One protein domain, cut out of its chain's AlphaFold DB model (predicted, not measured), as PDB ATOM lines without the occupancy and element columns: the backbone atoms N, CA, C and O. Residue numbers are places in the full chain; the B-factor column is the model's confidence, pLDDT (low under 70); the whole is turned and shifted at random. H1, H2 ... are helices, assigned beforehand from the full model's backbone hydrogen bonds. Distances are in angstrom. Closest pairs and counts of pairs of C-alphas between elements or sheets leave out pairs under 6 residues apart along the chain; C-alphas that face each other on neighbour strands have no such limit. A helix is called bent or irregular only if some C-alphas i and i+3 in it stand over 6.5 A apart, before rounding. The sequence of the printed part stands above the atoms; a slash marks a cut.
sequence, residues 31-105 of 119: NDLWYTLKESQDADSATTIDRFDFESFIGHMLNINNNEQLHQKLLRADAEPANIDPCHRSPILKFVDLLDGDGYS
ATOM      1  N   ASN A  31      25.167  96.887  27.662       91.94
ATOM      2  CA  ASN A  31      26.355  97.584  27.185       91.94
ATOM      3  C   ASN A  31      27.526  97.432  28.154       91.94
ATOM      4  O   ASN A  31      28.626  97.139  27.694       91.94
ATOM      5  N   ASP A  32      27.296  97.573  29.461       92.75
ATOM      6  CA  ASP A  32      28.347  97.382  30.472       92.75
ATOM      7  C   ASP A  32      28.918  95.972  30.368       92.75
ATOM      8  O   ASP A  32      30.126  95.798  30.239       92.75
ATOM      9  N   LEU A  33      28.033  94.972  30.276       93.44
ATOM     10  CA  LEU A  33      28.440  93.588  30.070       93.44
ATOM     11  C   LEU A  33      29.283  93.446  28.800       93.44
ATOM     12  O   LEU A  33      30.316  92.779  28.811       93.44
ATOM     13  N   TRP A  34      28.851  94.058  27.697       94.25
ATOM     14  CA  TRP A  34      29.579  93.976  26.437       94.25
ATOM     15  C   TRP A  34      30.965  94.615  26.521       94.25
ATOM     16  O   TRP A  34      31.928  94.036  26.016       94.25
ATOM     17  N   TYR A  35      31.092  95.770  27.174       94.19
ATOM     18  CA  TYR A  35      32.383  96.414  27.391       94.19
ATOM     19  C   TYR A  35      33.303  95.547  28.253       94.19
ATOM     20  O   TYR A  35      34.429  95.285  27.832       94.19
ATOM     21  N   THR A  36      32.821  95.021  29.380       93.38
ATOM     22  CA  THR A  36      33.597  94.119  30.249       93.38
ATOM     23  C   THR A  36      34.076  92.880  29.491       93.38
ATOM     24  O   THR A  36      35.258  92.541  29.543       93.38
ATOM     25  N   LEU A  37      33.190  92.225  28.730       94.69
ATOM     26  CA  LEU A  37      33.534  91.038  27.939       94.69
ATOM     27  C   LEU A  37      34.561  91.357  26.850       94.69
ATOM     28  O   LEU A  37      35.521  90.611  26.659       94.69
ATOM     29  N   LYS A  38      34.367  92.469  26.137       97.12
ATOM     30  CA  LYS A  38      35.262  92.903  25.062       97.12
ATOM     31  C   LYS A  38      36.666  93.205  25.582       97.12
ATOM     32  O   LYS A  38      37.638  92.827  24.933       97.12
ATOM     33  N   GLU A  39      36.770  93.857  26.736       95.44
ATOM     34  CA  GLU A  39      38.051  94.192  27.366       95.44
ATOM     35  C   GLU A  39      38.614  93.038  28.216       95.44
ATOM     36  O   GLU A  39      39.708  93.154  28.763       95.44
ATOM     37  N   SER A  40      37.901  91.902  28.290       92.81
ATOM     38  CA  SER A  40      38.262  90.740  29.119       92.81
ATOM     39  C   SER A  40      38.557  91.125  30.573       92.81
ATOM     40  O   SER A  40      39.484  90.599  31.190       92.81
ATOM     41  N   GLN A  41      37.791  92.079  31.101       90.38
ATOM     42  CA  GLN A  41      37.964  92.582  32.454       90.38
ATOM     43  C   GLN A  41      37.470  91.544  33.465       90.38
ATOM     44  O   GLN A  41      36.388  90.977  33.314       90.38
ATOM     45  N   ASP A  42      38.278  91.308  34.497       90.62
ATOM     46  CA  ASP A  42      37.878  90.491  35.634       90.62
ATOM     47  C   ASP A  42      36.912  91.285  36.521       90.62
ATOM     48  O   ASP A  42      37.228  92.398  36.941       90.62
ATOM     49  N   ALA A  43      35.735  90.713  36.762       87.12
ATOM     50  CA  ALA A  43      34.680  91.282  37.599       87.12
ATOM     51  C   ALA A  43      34.642  90.631  38.994       87.12
ATOM     52  O   ALA A  43      33.673  90.809  39.744       87.12
ATOM     53  N   ASP A  44      35.654  89.827  39.336       83.88
ATOM     54  CA  ASP A  44      35.771  89.251  40.665       83.88
ATOM     55  C   ASP A  44      36.084  90.345  41.694       83.88
ATOM     56  O   ASP A  44      36.996  91.160  41.543       83.88
ATOM     57  N   SER A  45      35.288  90.375  42.757       76.19
ATOM     58  CA  SER A  45      35.396  91.370  43.819       76.19
ATOM     59  C   SER A  45      35.482  90.669  45.163       76.19
ATOM     60  O   SER A  45      34.796  89.678  45.426       76.19
ATOM     61  N   ALA A  46      36.343  91.190  46.037       73.56
ATOM     62  CA  ALA A  46      36.474  90.660  47.384       73.56
ATOM     63  C   ALA A  46      35.119  90.711  48.108       73.56
ATOM     64  O   ALA A  46      34.359  91.675  47.985       73.56
ATOM     65  N   THR A  47      34.825  89.673  48.893       71.94
ATOM     66  CA  THR A  47      33.585  89.632  49.673       71.94
ATOM     67  C   THR A  47      33.561  90.798  50.661       71.94
ATOM     68  O   THR A  47      34.500  90.991  51.434       71.94
ATOM     69  N   THR A  48      32.488  91.587  50.644       74.19
ATOM     70  CA  THR A  48      32.320  92.698  51.582       74.19
ATOM     71  C   THR A  48      31.952  92.168  52.965       74.19
ATOM     72  O   THR A  48      31.081  91.308  53.098       74.19
ATOM     73  N   ILE A  49      32.579  92.714  54.014       75.75
ATOM     74  CA  ILE A  49      32.357  92.267  55.402       75.75
ATOM     75  C   ILE A  49      30.902  92.439  55.869       75.75
ATOM     76  O   ILE A  49      30.456  91.742  56.773       75.75
ATOM     77  N   ASP A  50      30.165  93.349  55.226       79.88
ATOM     78  CA  ASP A  50      28.732  93.568  55.435       79.88
ATOM     79  C   ASP A  50      27.881  92.379  54.958       79.88
ATOM     80  O   ASP A  50      26.913  92.001  55.613       79.88
ATOM     81  N   ARG A  51      28.276  91.733  53.853       73.25
ATOM     82  CA  ARG A  51      27.584  90.556  53.317       73.25
ATOM     83  C   ARG A  51      28.023  89.279  54.023       73.25
ATOM     84  O   ARG A  51      27.192  88.435  54.350       73.25
ATOM     85  N   PHE A  52      29.333  89.105  54.196       78.31
ATOM     86  CA  PHE A  52      29.909  87.912  54.807       78.31
ATOM     87  C   PHE A  52      31.361  88.148  55.237       78.31
ATOM     88  O   PHE A  52      32.206  88.561  54.446       78.31
ATOM     89  N   ASP A  53      31.672  87.828  56.492       83.38
ATOM     90  CA  ASP A  53      33.040  87.866  57.013       83.38
ATOM     91  C   ASP A  53      33.785  86.571  56.648       83.38
ATOM     92  O   ASP A  53      33.778  85.580  57.389       83.38
ATOM     93  N   PHE A  54      34.397  86.579  55.462       81.75
ATOM     94  CA  PHE A  54      35.101  85.424  54.903       81.75
ATOM     95  C   PHE A  54      36.297  84.982  55.757       81.75
ATOM     96  O   PHE A  54      36.485  83.787  55.981       81.75
ATOM     97  N   GLU A  55      37.070  85.927  56.292       82.69
ATOM     98  CA  GLU A  55      38.259  85.634  57.105       82.69
ATOM     99  C   GLU A  55      37.888  84.927  58.411       82.69
ATOM    100  O   GLU A  55      38.482  83.911  58.783       82.69
ATOM    101  N   SER A  56      36.848  85.415  59.092       81.94
ATOM    102  CA  SER A  56      36.331  84.781  60.306       81.94
ATOM    103  C   SER A  56      35.765  83.386  60.029       81.94
ATOM    104  O   SER A  56      36.010  82.447  60.795       81.94
ATOM    105  N   PHE A  57      35.073  83.211  58.898       82.06
ATOM    106  CA  PHE A  57      34.572  81.908  58.467       82.06
ATOM    107  C   PHE A  57      35.696  80.897  58.223       82.06
ATOM    108  O   PHE A  57      35.642  79.781  58.747       82.06
ATOM    109  N   ILE A  58      36.734  81.275  57.476       81.75
ATOM    110  CA  ILE A  58      37.888  80.403  57.224       81.75
ATOM    111  C   ILE A  58      38.640  80.107  58.528       81.75
ATOM    112  O   ILE A  58      39.000  78.955  58.780       81.75
ATOM    113  N   GLY A  59      38.791  81.105  59.404       79.50
ATOM    114  CA  GLY A  59      39.350  80.945  60.747       79.50
ATOM    115  C   GLY A  59      38.601  79.924  61.614       79.50
ATOM    116  O   GLY A  59      39.218  79.169  62.371       79.50
ATOM    117  N   HIS A  60      37.277  79.863  61.482       75.62
ATOM    118  CA  HIS A  60      36.447  78.854  62.138       75.62
ATOM    119  C   HIS A  60      36.587  77.474  61.484       75.62
ATOM    120  O   HIS A  60      36.835  76.489  62.177       75.62
ATOM    121  N   MET A  61      36.480  77.398  60.153       76.38
ATOM    122  CA  MET A  61      36.556  76.147  59.385       76.38
ATOM    123  C   MET A  61      37.885  75.414  59.570       76.38
ATOM    124  O   MET A  61      37.918  74.191  59.669       76.38
ATOM    125  N   LEU A  62      38.986  76.158  59.634       79.31
ATOM    126  CA  LEU A  62      40.327  75.606  59.819       79.31
ATOM    127  C   LEU A  62      40.683  75.386  61.302       79.31
ATOM    128  O   LEU A  62      41.823  75.046  61.611       79.31
ATOM    129  N   ASN A  63      39.720  75.579  62.213       69.00
ATOM    130  CA  ASN A  63      39.879  75.508  63.667       69.00
ATOM    131  C   ASN A  63      41.095  76.292  64.193       69.00
ATOM    132  O   ASN A  63      41.726  75.924  65.185       69.00
ATOM    133  N   ILE A  64      41.449  77.376  63.499       63.75
ATOM    134  CA  ILE A  64      42.590  78.215  63.871       63.75
ATOM    135  C   ILE A  64      42.237  79.084  65.081       63.75
ATOM    136  O   ILE A  64      43.135  79.534  65.782       63.75
ATOM    137  N   ASN A  65      40.941  79.246  65.374       55.62
ATOM    138  CA  ASN A  65      40.427  79.899  66.569       55.62
ATOM    139  C   ASN A  65      39.233  79.096  67.130       55.62
ATOM    140  O   ASN A  65      38.149  79.139  66.548       55.62
ATOM    141  N   ASN A  66      39.423  78.398  68.262       52.66
ATOM    142  CA  ASN A  66      38.387  77.703  69.058       52.66
ATOM    143  C   ASN A  66      37.305  78.690  69.563       52.66
ATOM    144  O   ASN A  66      37.233  78.999  70.751       52.66
ATOM    145  N   ASN A  67      36.477  79.235  68.676       52.28
ATOM    146  CA  ASN A  67      35.421  80.174  69.034       52.28
ATOM    147  C   ASN A  67      34.056  79.570  68.700       52.28
ATOM    148  O   ASN A  67      33.573  79.647  67.570       52.28
ATOM    149  N   GLU A  68      33.411  79.007  69.725       52.75
ATOM    150  CA  GLU A  68      32.041  78.468  69.692       52.75
ATOM    151  C   GLU A  68      30.975  79.528  69.328       52.75
ATOM    152  O   GLU A  68      29.826  79.197  69.044       52.75
ATOM    153  N   GLN A  69      31.337  80.816  69.287       54.69
ATOM    154  CA  GLN A  69      30.403  81.920  69.045       54.69
ATOM    155  C   GLN A  69      30.010  82.128  67.570       54.69
ATOM    156  O   GLN A  69      29.039  82.838  67.299       54.69
ATOM    157  N   LEU A  70      30.707  81.518  66.602       52.00
ATOM    158  CA  LEU A  70      30.453  81.757  65.170       52.00
ATOM    159  C   LEU A  70      29.251  80.988  64.596       52.00
ATOM    160  O   LEU A  70      28.751  81.342  63.529       52.00
ATOM    161  N   HIS A  71      28.696  80.030  65.342       45.44
ATOM    162  CA  HIS A  71      27.546  79.234  64.899       45.44
ATOM    163  C   HIS A  71      26.235  80.032  64.755       45.44
ATOM    164  O   HIS A  71      25.290  79.551  64.141       45.44
ATOM    165  N   GLN A  72      26.161  81.256  65.295       45.53
ATOM    166  CA  GLN A  72      24.939  82.077  65.278       45.53
ATOM    167  C   GLN A  72      24.974  83.253  64.289       45.53
ATOM    168  O   GLN A  72      23.969  83.947  64.137       45.53
ATOM    169  N   LYS A  73      26.102  83.492  63.603       47.03
ATOM    170  CA  LYS A  73      26.256  84.623  62.665       47.03
ATOM    171  C   LYS A  73      26.226  84.239  61.185       47.03
ATOM    172  O   LYS A  73      26.160  85.119  60.340       47.03
ATOM    173  N   LEU A  74      26.218  82.948  60.865       44.00
ATOM    174  CA  LEU A  74      26.406  82.449  59.497       44.00
ATOM    175  C   LEU A  74      25.180  82.580  58.570       44.00
ATOM    176  O   LEU A  74      25.252  82.148  57.427       44.00
ATOM    177  N   LEU A  75      24.062  83.149  59.036       47.56
ATOM    178  CA  LEU A  75      22.773  83.083  58.327       47.56
ATOM    179  C   LEU A  75      21.917  84.361  58.373       47.56
ATOM    180  O   LEU A  75      20.718  84.284  58.116       47.56
ATOM    181  N   ARG A  76      22.468  85.531  58.719       47.94
ATOM    182  CA  ARG A  76      21.686  86.783  58.688       47.94
ATOM    183  C   ARG A  76      22.528  87.972  58.240       47.94
ATOM    184  O   ARG A  76      23.160  88.610  59.081       47.94
ATOM    185  N   ALA A  77      22.479  88.284  56.950       48.19
ATOM    186  CA  ALA A  77      22.982  89.536  56.390       48.19
ATOM    187  C   ALA A  77      22.081  89.962  55.219       48.19
ATOM    188  O   ALA A  77      22.485  89.993  54.063       48.19
ATOM    189  N   ASP A  78      20.817  90.256  55.543       48.59
ATOM    190  CA  ASP A  78      19.788  90.633  54.572       48.59
ATOM    191  C   ASP A  78      18.849  91.666  55.217       48.59
ATOM    192  O   ASP A  78      17.682  91.399  55.513       48.59
ATOM    193  N   ALA A  79      19.358  92.859  55.516       53.62
ATOM    194  CA  ALA A  79      18.521  93.961  55.980       53.62
ATOM    195  C   ALA A  79      18.113  94.862  54.799       53.62
ATOM    196  O   ALA A  79      18.733  95.896  54.604       53.62
ATOM    197  N   GLU A  80      17.096  94.444  54.021       44.88
ATOM    198  CA  GLU A  80      16.062  95.274  53.342       44.88
ATOM    199  C   GLU A  80      15.342  94.513  52.196       44.88
ATOM    200  O   GLU A  80      16.014  93.988  51.306       44.88
ATOM    201  N   PRO A  81      13.998  94.578  52.041       50.22
ATOM    202  CA  PRO A  81      12.937  94.638  53.044       50.22
ATOM    203  C   PRO A  81      12.783  93.257  53.696       50.22
ATOM    204  O   PRO A  81      12.698  92.245  53.007       50.22
ATOM    205  N   ALA A  82      12.710  93.212  55.025       56.53
ATOM    206  CA  ALA A  82      12.905  92.011  55.851       56.53
ATOM    207  C   ALA A  82      11.938  90.815  55.634       56.53
ATOM    208  O   ALA A  82      11.998  89.855  56.395       56.53
ATOM    209  N   ASN A  83      11.042  90.856  54.642       69.81
ATOM    210  CA  ASN A  83       9.996  89.852  54.422       69.81
ATOM    211  C   ASN A  83       9.958  89.224  53.018       69.81
ATOM    212  O   ASN A  83       9.160  88.310  52.813       69.81
ATOM    213  N   ILE A  84      10.759  89.683  52.051       68.88
ATOM    214  CA  ILE A  84      10.814  89.067  50.714       68.88
ATOM    215  C   ILE A  84      12.244  88.622  50.450       68.88
ATOM    216  O   ILE A  84      13.153  89.446  50.444       68.88
ATOM    217  N   ASP A  85      12.410  87.320  50.210       77.94
ATOM    218  CA  ASP A  85      13.686  86.734  49.807       77.94
ATOM    219  C   ASP A  85      14.268  87.511  48.602       77.94
ATOM    220  O   ASP A  85      13.550  87.718  47.609       77.94
ATOM    221  N   PRO A  86      15.543  87.943  48.652       76.44
ATOM    222  CA  PRO A  86      16.212  88.607  47.534       76.44
ATOM    223  C   PRO A  86      16.066  87.876  46.188       76.44
ATOM    224  O   PRO A  86      15.969  88.533  45.145       76.44
ATOM    225  N   CYS A  87      15.980  86.541  46.200       79.50
ATOM    226  CA  CYS A  87      15.754  85.700  45.025       79.50
ATOM    227  C   CYS A  87      14.403  85.975  44.350       79.50
ATOM    228  O   CYS A  87      14.322  85.979  43.127       79.50
ATOM    229  N   HIS A  88      13.351  86.291  45.108       80.00
ATOM    230  CA  HIS A  88      12.060  86.681  44.533       80.00
ATOM    231  C   HIS A  88      12.046  88.142  44.075       80.00
ATOM    232  O   HIS A  88      11.358  88.495  43.118       80.00
ATOM    233  N   ARG A  89      12.808  89.011  44.747       79.19
ATOM    234  CA  ARG A  89      12.846  90.449  44.451       79.19
ATOM    235  C   ARG A  89      13.605  90.756  43.156       79.19
ATOM    236  O   ARG A  89      13.171  91.600  42.376       79.19
ATOM    237  N   SER A  90      14.730  90.080  42.927       79.81
ATOM    238  CA  SER A  90      15.631  90.357  41.798       79.81
ATOM    239  C   SER A  90      14.983  90.139  40.415       79.81
ATOM    240  O   SER A  90      15.081  91.040  39.579       79.81
ATOM    241  N   PRO A  91      14.249  89.038  40.150       82.50
ATOM    242  CA  PRO A  91      13.539  88.845  38.885       82.50
ATOM    243  C   PRO A  91      12.474  89.913  38.620       82.50
ATOM    244  O   PRO A  91      12.315  90.336  37.479       82.50
ATOM    245  N   ILE A  92      11.775  90.375  39.663       83.31
ATOM    246  CA  ILE A  92      10.746  91.416  39.539       83.31
ATOM    247  C   ILE A  92      11.377  92.738  39.093       83.31
ATOM    248  O   ILE A  92      10.883  93.354  38.155       83.31
ATOM    249  N   LEU A  93      12.480  93.150  39.726       82.00
ATOM    250  CA  LEU A  93      13.217  94.363  39.343       82.00
ATOM    251  C   LEU A  93      13.707  94.286  37.895       82.00
ATOM    252  O   LEU A  93      13.403  95.170  37.105       82.00
ATOM    253  N   LYS A  94      14.363  93.181  37.521       82.88
ATOM    254  CA  LYS A  94      14.857  92.977  36.150       82.88
ATOM    255  C   LYS A  94      13.739  93.019  35.112       82.88
ATOM    256  O   LYS A  94      13.951  93.504  34.007       82.88
ATOM    257  N   PHE A  95      12.565  92.491  35.447       83.06
ATOM    258  CA  PHE A  95      11.410  92.543  34.560       83.06
ATOM    259  C   PHE A  95      10.916  93.977  34.357       83.06
ATOM    260  O   PHE A  95      10.600  94.343  33.234       83.06
ATOM    261  N   VAL A  96      10.888  94.801  35.404       82.44
ATOM    262  CA  VAL A  96      10.537  96.224  35.271       82.44
ATOM    263  C   VAL A  96      11.577  96.966  34.428       82.44
ATOM    264  O   VAL A  96      11.198  97.622  33.461       82.44
ATOM    265  N   ASP A  97      12.868  96.781  34.716       82.62
ATOM    266  CA  ASP A  97      13.963  97.429  33.976       82.62
ATOM    267  C   ASP A  97      13.927  97.087  32.476       82.62
ATOM    268  O   ASP A  97      14.144  97.947  31.622       82.62
ATOM    269  N   LEU A  98      13.609  95.831  32.148       84.81
ATOM    270  CA  LEU A  98      13.426  95.355  30.776       84.81
ATOM    271  C   LEU A  98      12.306  96.119  30.055       84.81
ATOM    272  O   LEU A  98      12.471  96.585  28.931       84.81
ATOM    273  N   LEU A  99      11.150  96.237  30.703       82.50
ATOM    274  CA  LEU A  99       9.974  96.868  30.115       82.50
ATOM    275  C   LEU A  99      10.170  98.365  29.884       82.50
ATOM    276  O   LEU A  99       9.812  98.876  28.818       82.50
ATOM    277  N   ASP A 100      10.784  99.042  30.851       79.12
ATOM    278  CA  ASP A 100      11.096 100.464  30.757       79.12
ATOM    279  C   ASP A 100      12.161 100.738  29.681       79.12
ATOM    280  O   ASP A 100      12.033 101.705  28.925       79.12
ATOM    281  N   GLY A 101      13.174  99.871  29.561       72.50
ATOM    282  CA  GLY A 101      14.249  99.997  28.571       72.50
ATOM    283  C   GLY A 101      13.786  99.850  27.118       72.50
ATOM    284  O   GLY A 101      14.261 100.579  26.246       72.50
ATOM    285  N   ASP A 102      12.818  98.966  26.865       72.69
ATOM    286  CA  ASP A 102      12.356  98.625  25.511       72.69
ATOM    287  C   ASP A 102      11.033  99.315  25.117       72.69
ATOM    288  O   ASP A 102      10.444  99.033  24.068       72.69
ATOM    289  N   GLY A 103      10.548 100.254  25.938       71.31
ATOM    290  CA  GLY A 103       9.364 101.070  25.640       71.31
ATOM    291  C   GLY A 103       8.024 100.337  25.788       71.31
ATOM    292  O   GLY A 103       6.995 100.787  25.258       71.31
ATOM    293  N   TYR A 104       8.003  99.221  26.517       79.12
ATOM    294  CA  TYR A 104       6.790  98.480  26.843       79.12
ATOM    295  C   TYR A 104       6.237  98.945  28.190       79.12
ATOM    296  O   TYR A 104       6.718  98.576  29.248       79.12
ATOM    297  N   SER A 105       5.152  99.717  28.185       77.88
ATOM    298  CA  SER A 105       4.480 100.087  29.436       77.88
ATOM    299  C   SER A 105       3.771  98.881  30.063       77.88
ATOM    300  O   SER A 105       3.001  98.207  29.371       77.88
TER     301      SER A 105
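This is residues 31 to 105 of the 119 residues of the protein "Hypothetical protein" of Adineta steineri (UniProt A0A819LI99). The printed part makes an open, loose U, with H1 and H4 in its two arms and the short helices H2 and H3 near each other at the turn; no packed core joins the arms. The 75 residues include four named helices, H1 to H4 in order, and no named strand; the class is all helix, with under half of the residues in named elements. The whole is extended, with a radius of gyration of the C-alphas of 18.8 A and spans of 57 by 37 by 13 A.

H1, residues 31 to 38, is apart from H2, residues 54 to 61. H2 and H3, residues 68 to 72, are close but not clearly touching; their closest C-alphas, of His 60 and Leu 70, are 7.3 A apart. H4, residues 86 to 101, is apart from H1, H2 and H3. In H1 and H2 every O i to N i+4 pair is within hydrogen-bond range; H4 has 10 of 12, H3 0 of 1 and 0 of 2 O i to N i+3 pairs.

H1 begins at C-alpha 31 (26.355, 97.584, 27.185). H3 is irregular, but only just: C-alphas 69 and 72 are 6.6 A apart. H4, 22.2 A long, ends at C-alpha 101 (14.249, 99.997, 28.571).

The printed part has no cut. The links H1 to H2 and H3 to H4 are long. Residues 63 to 84 have pLDDT under 70.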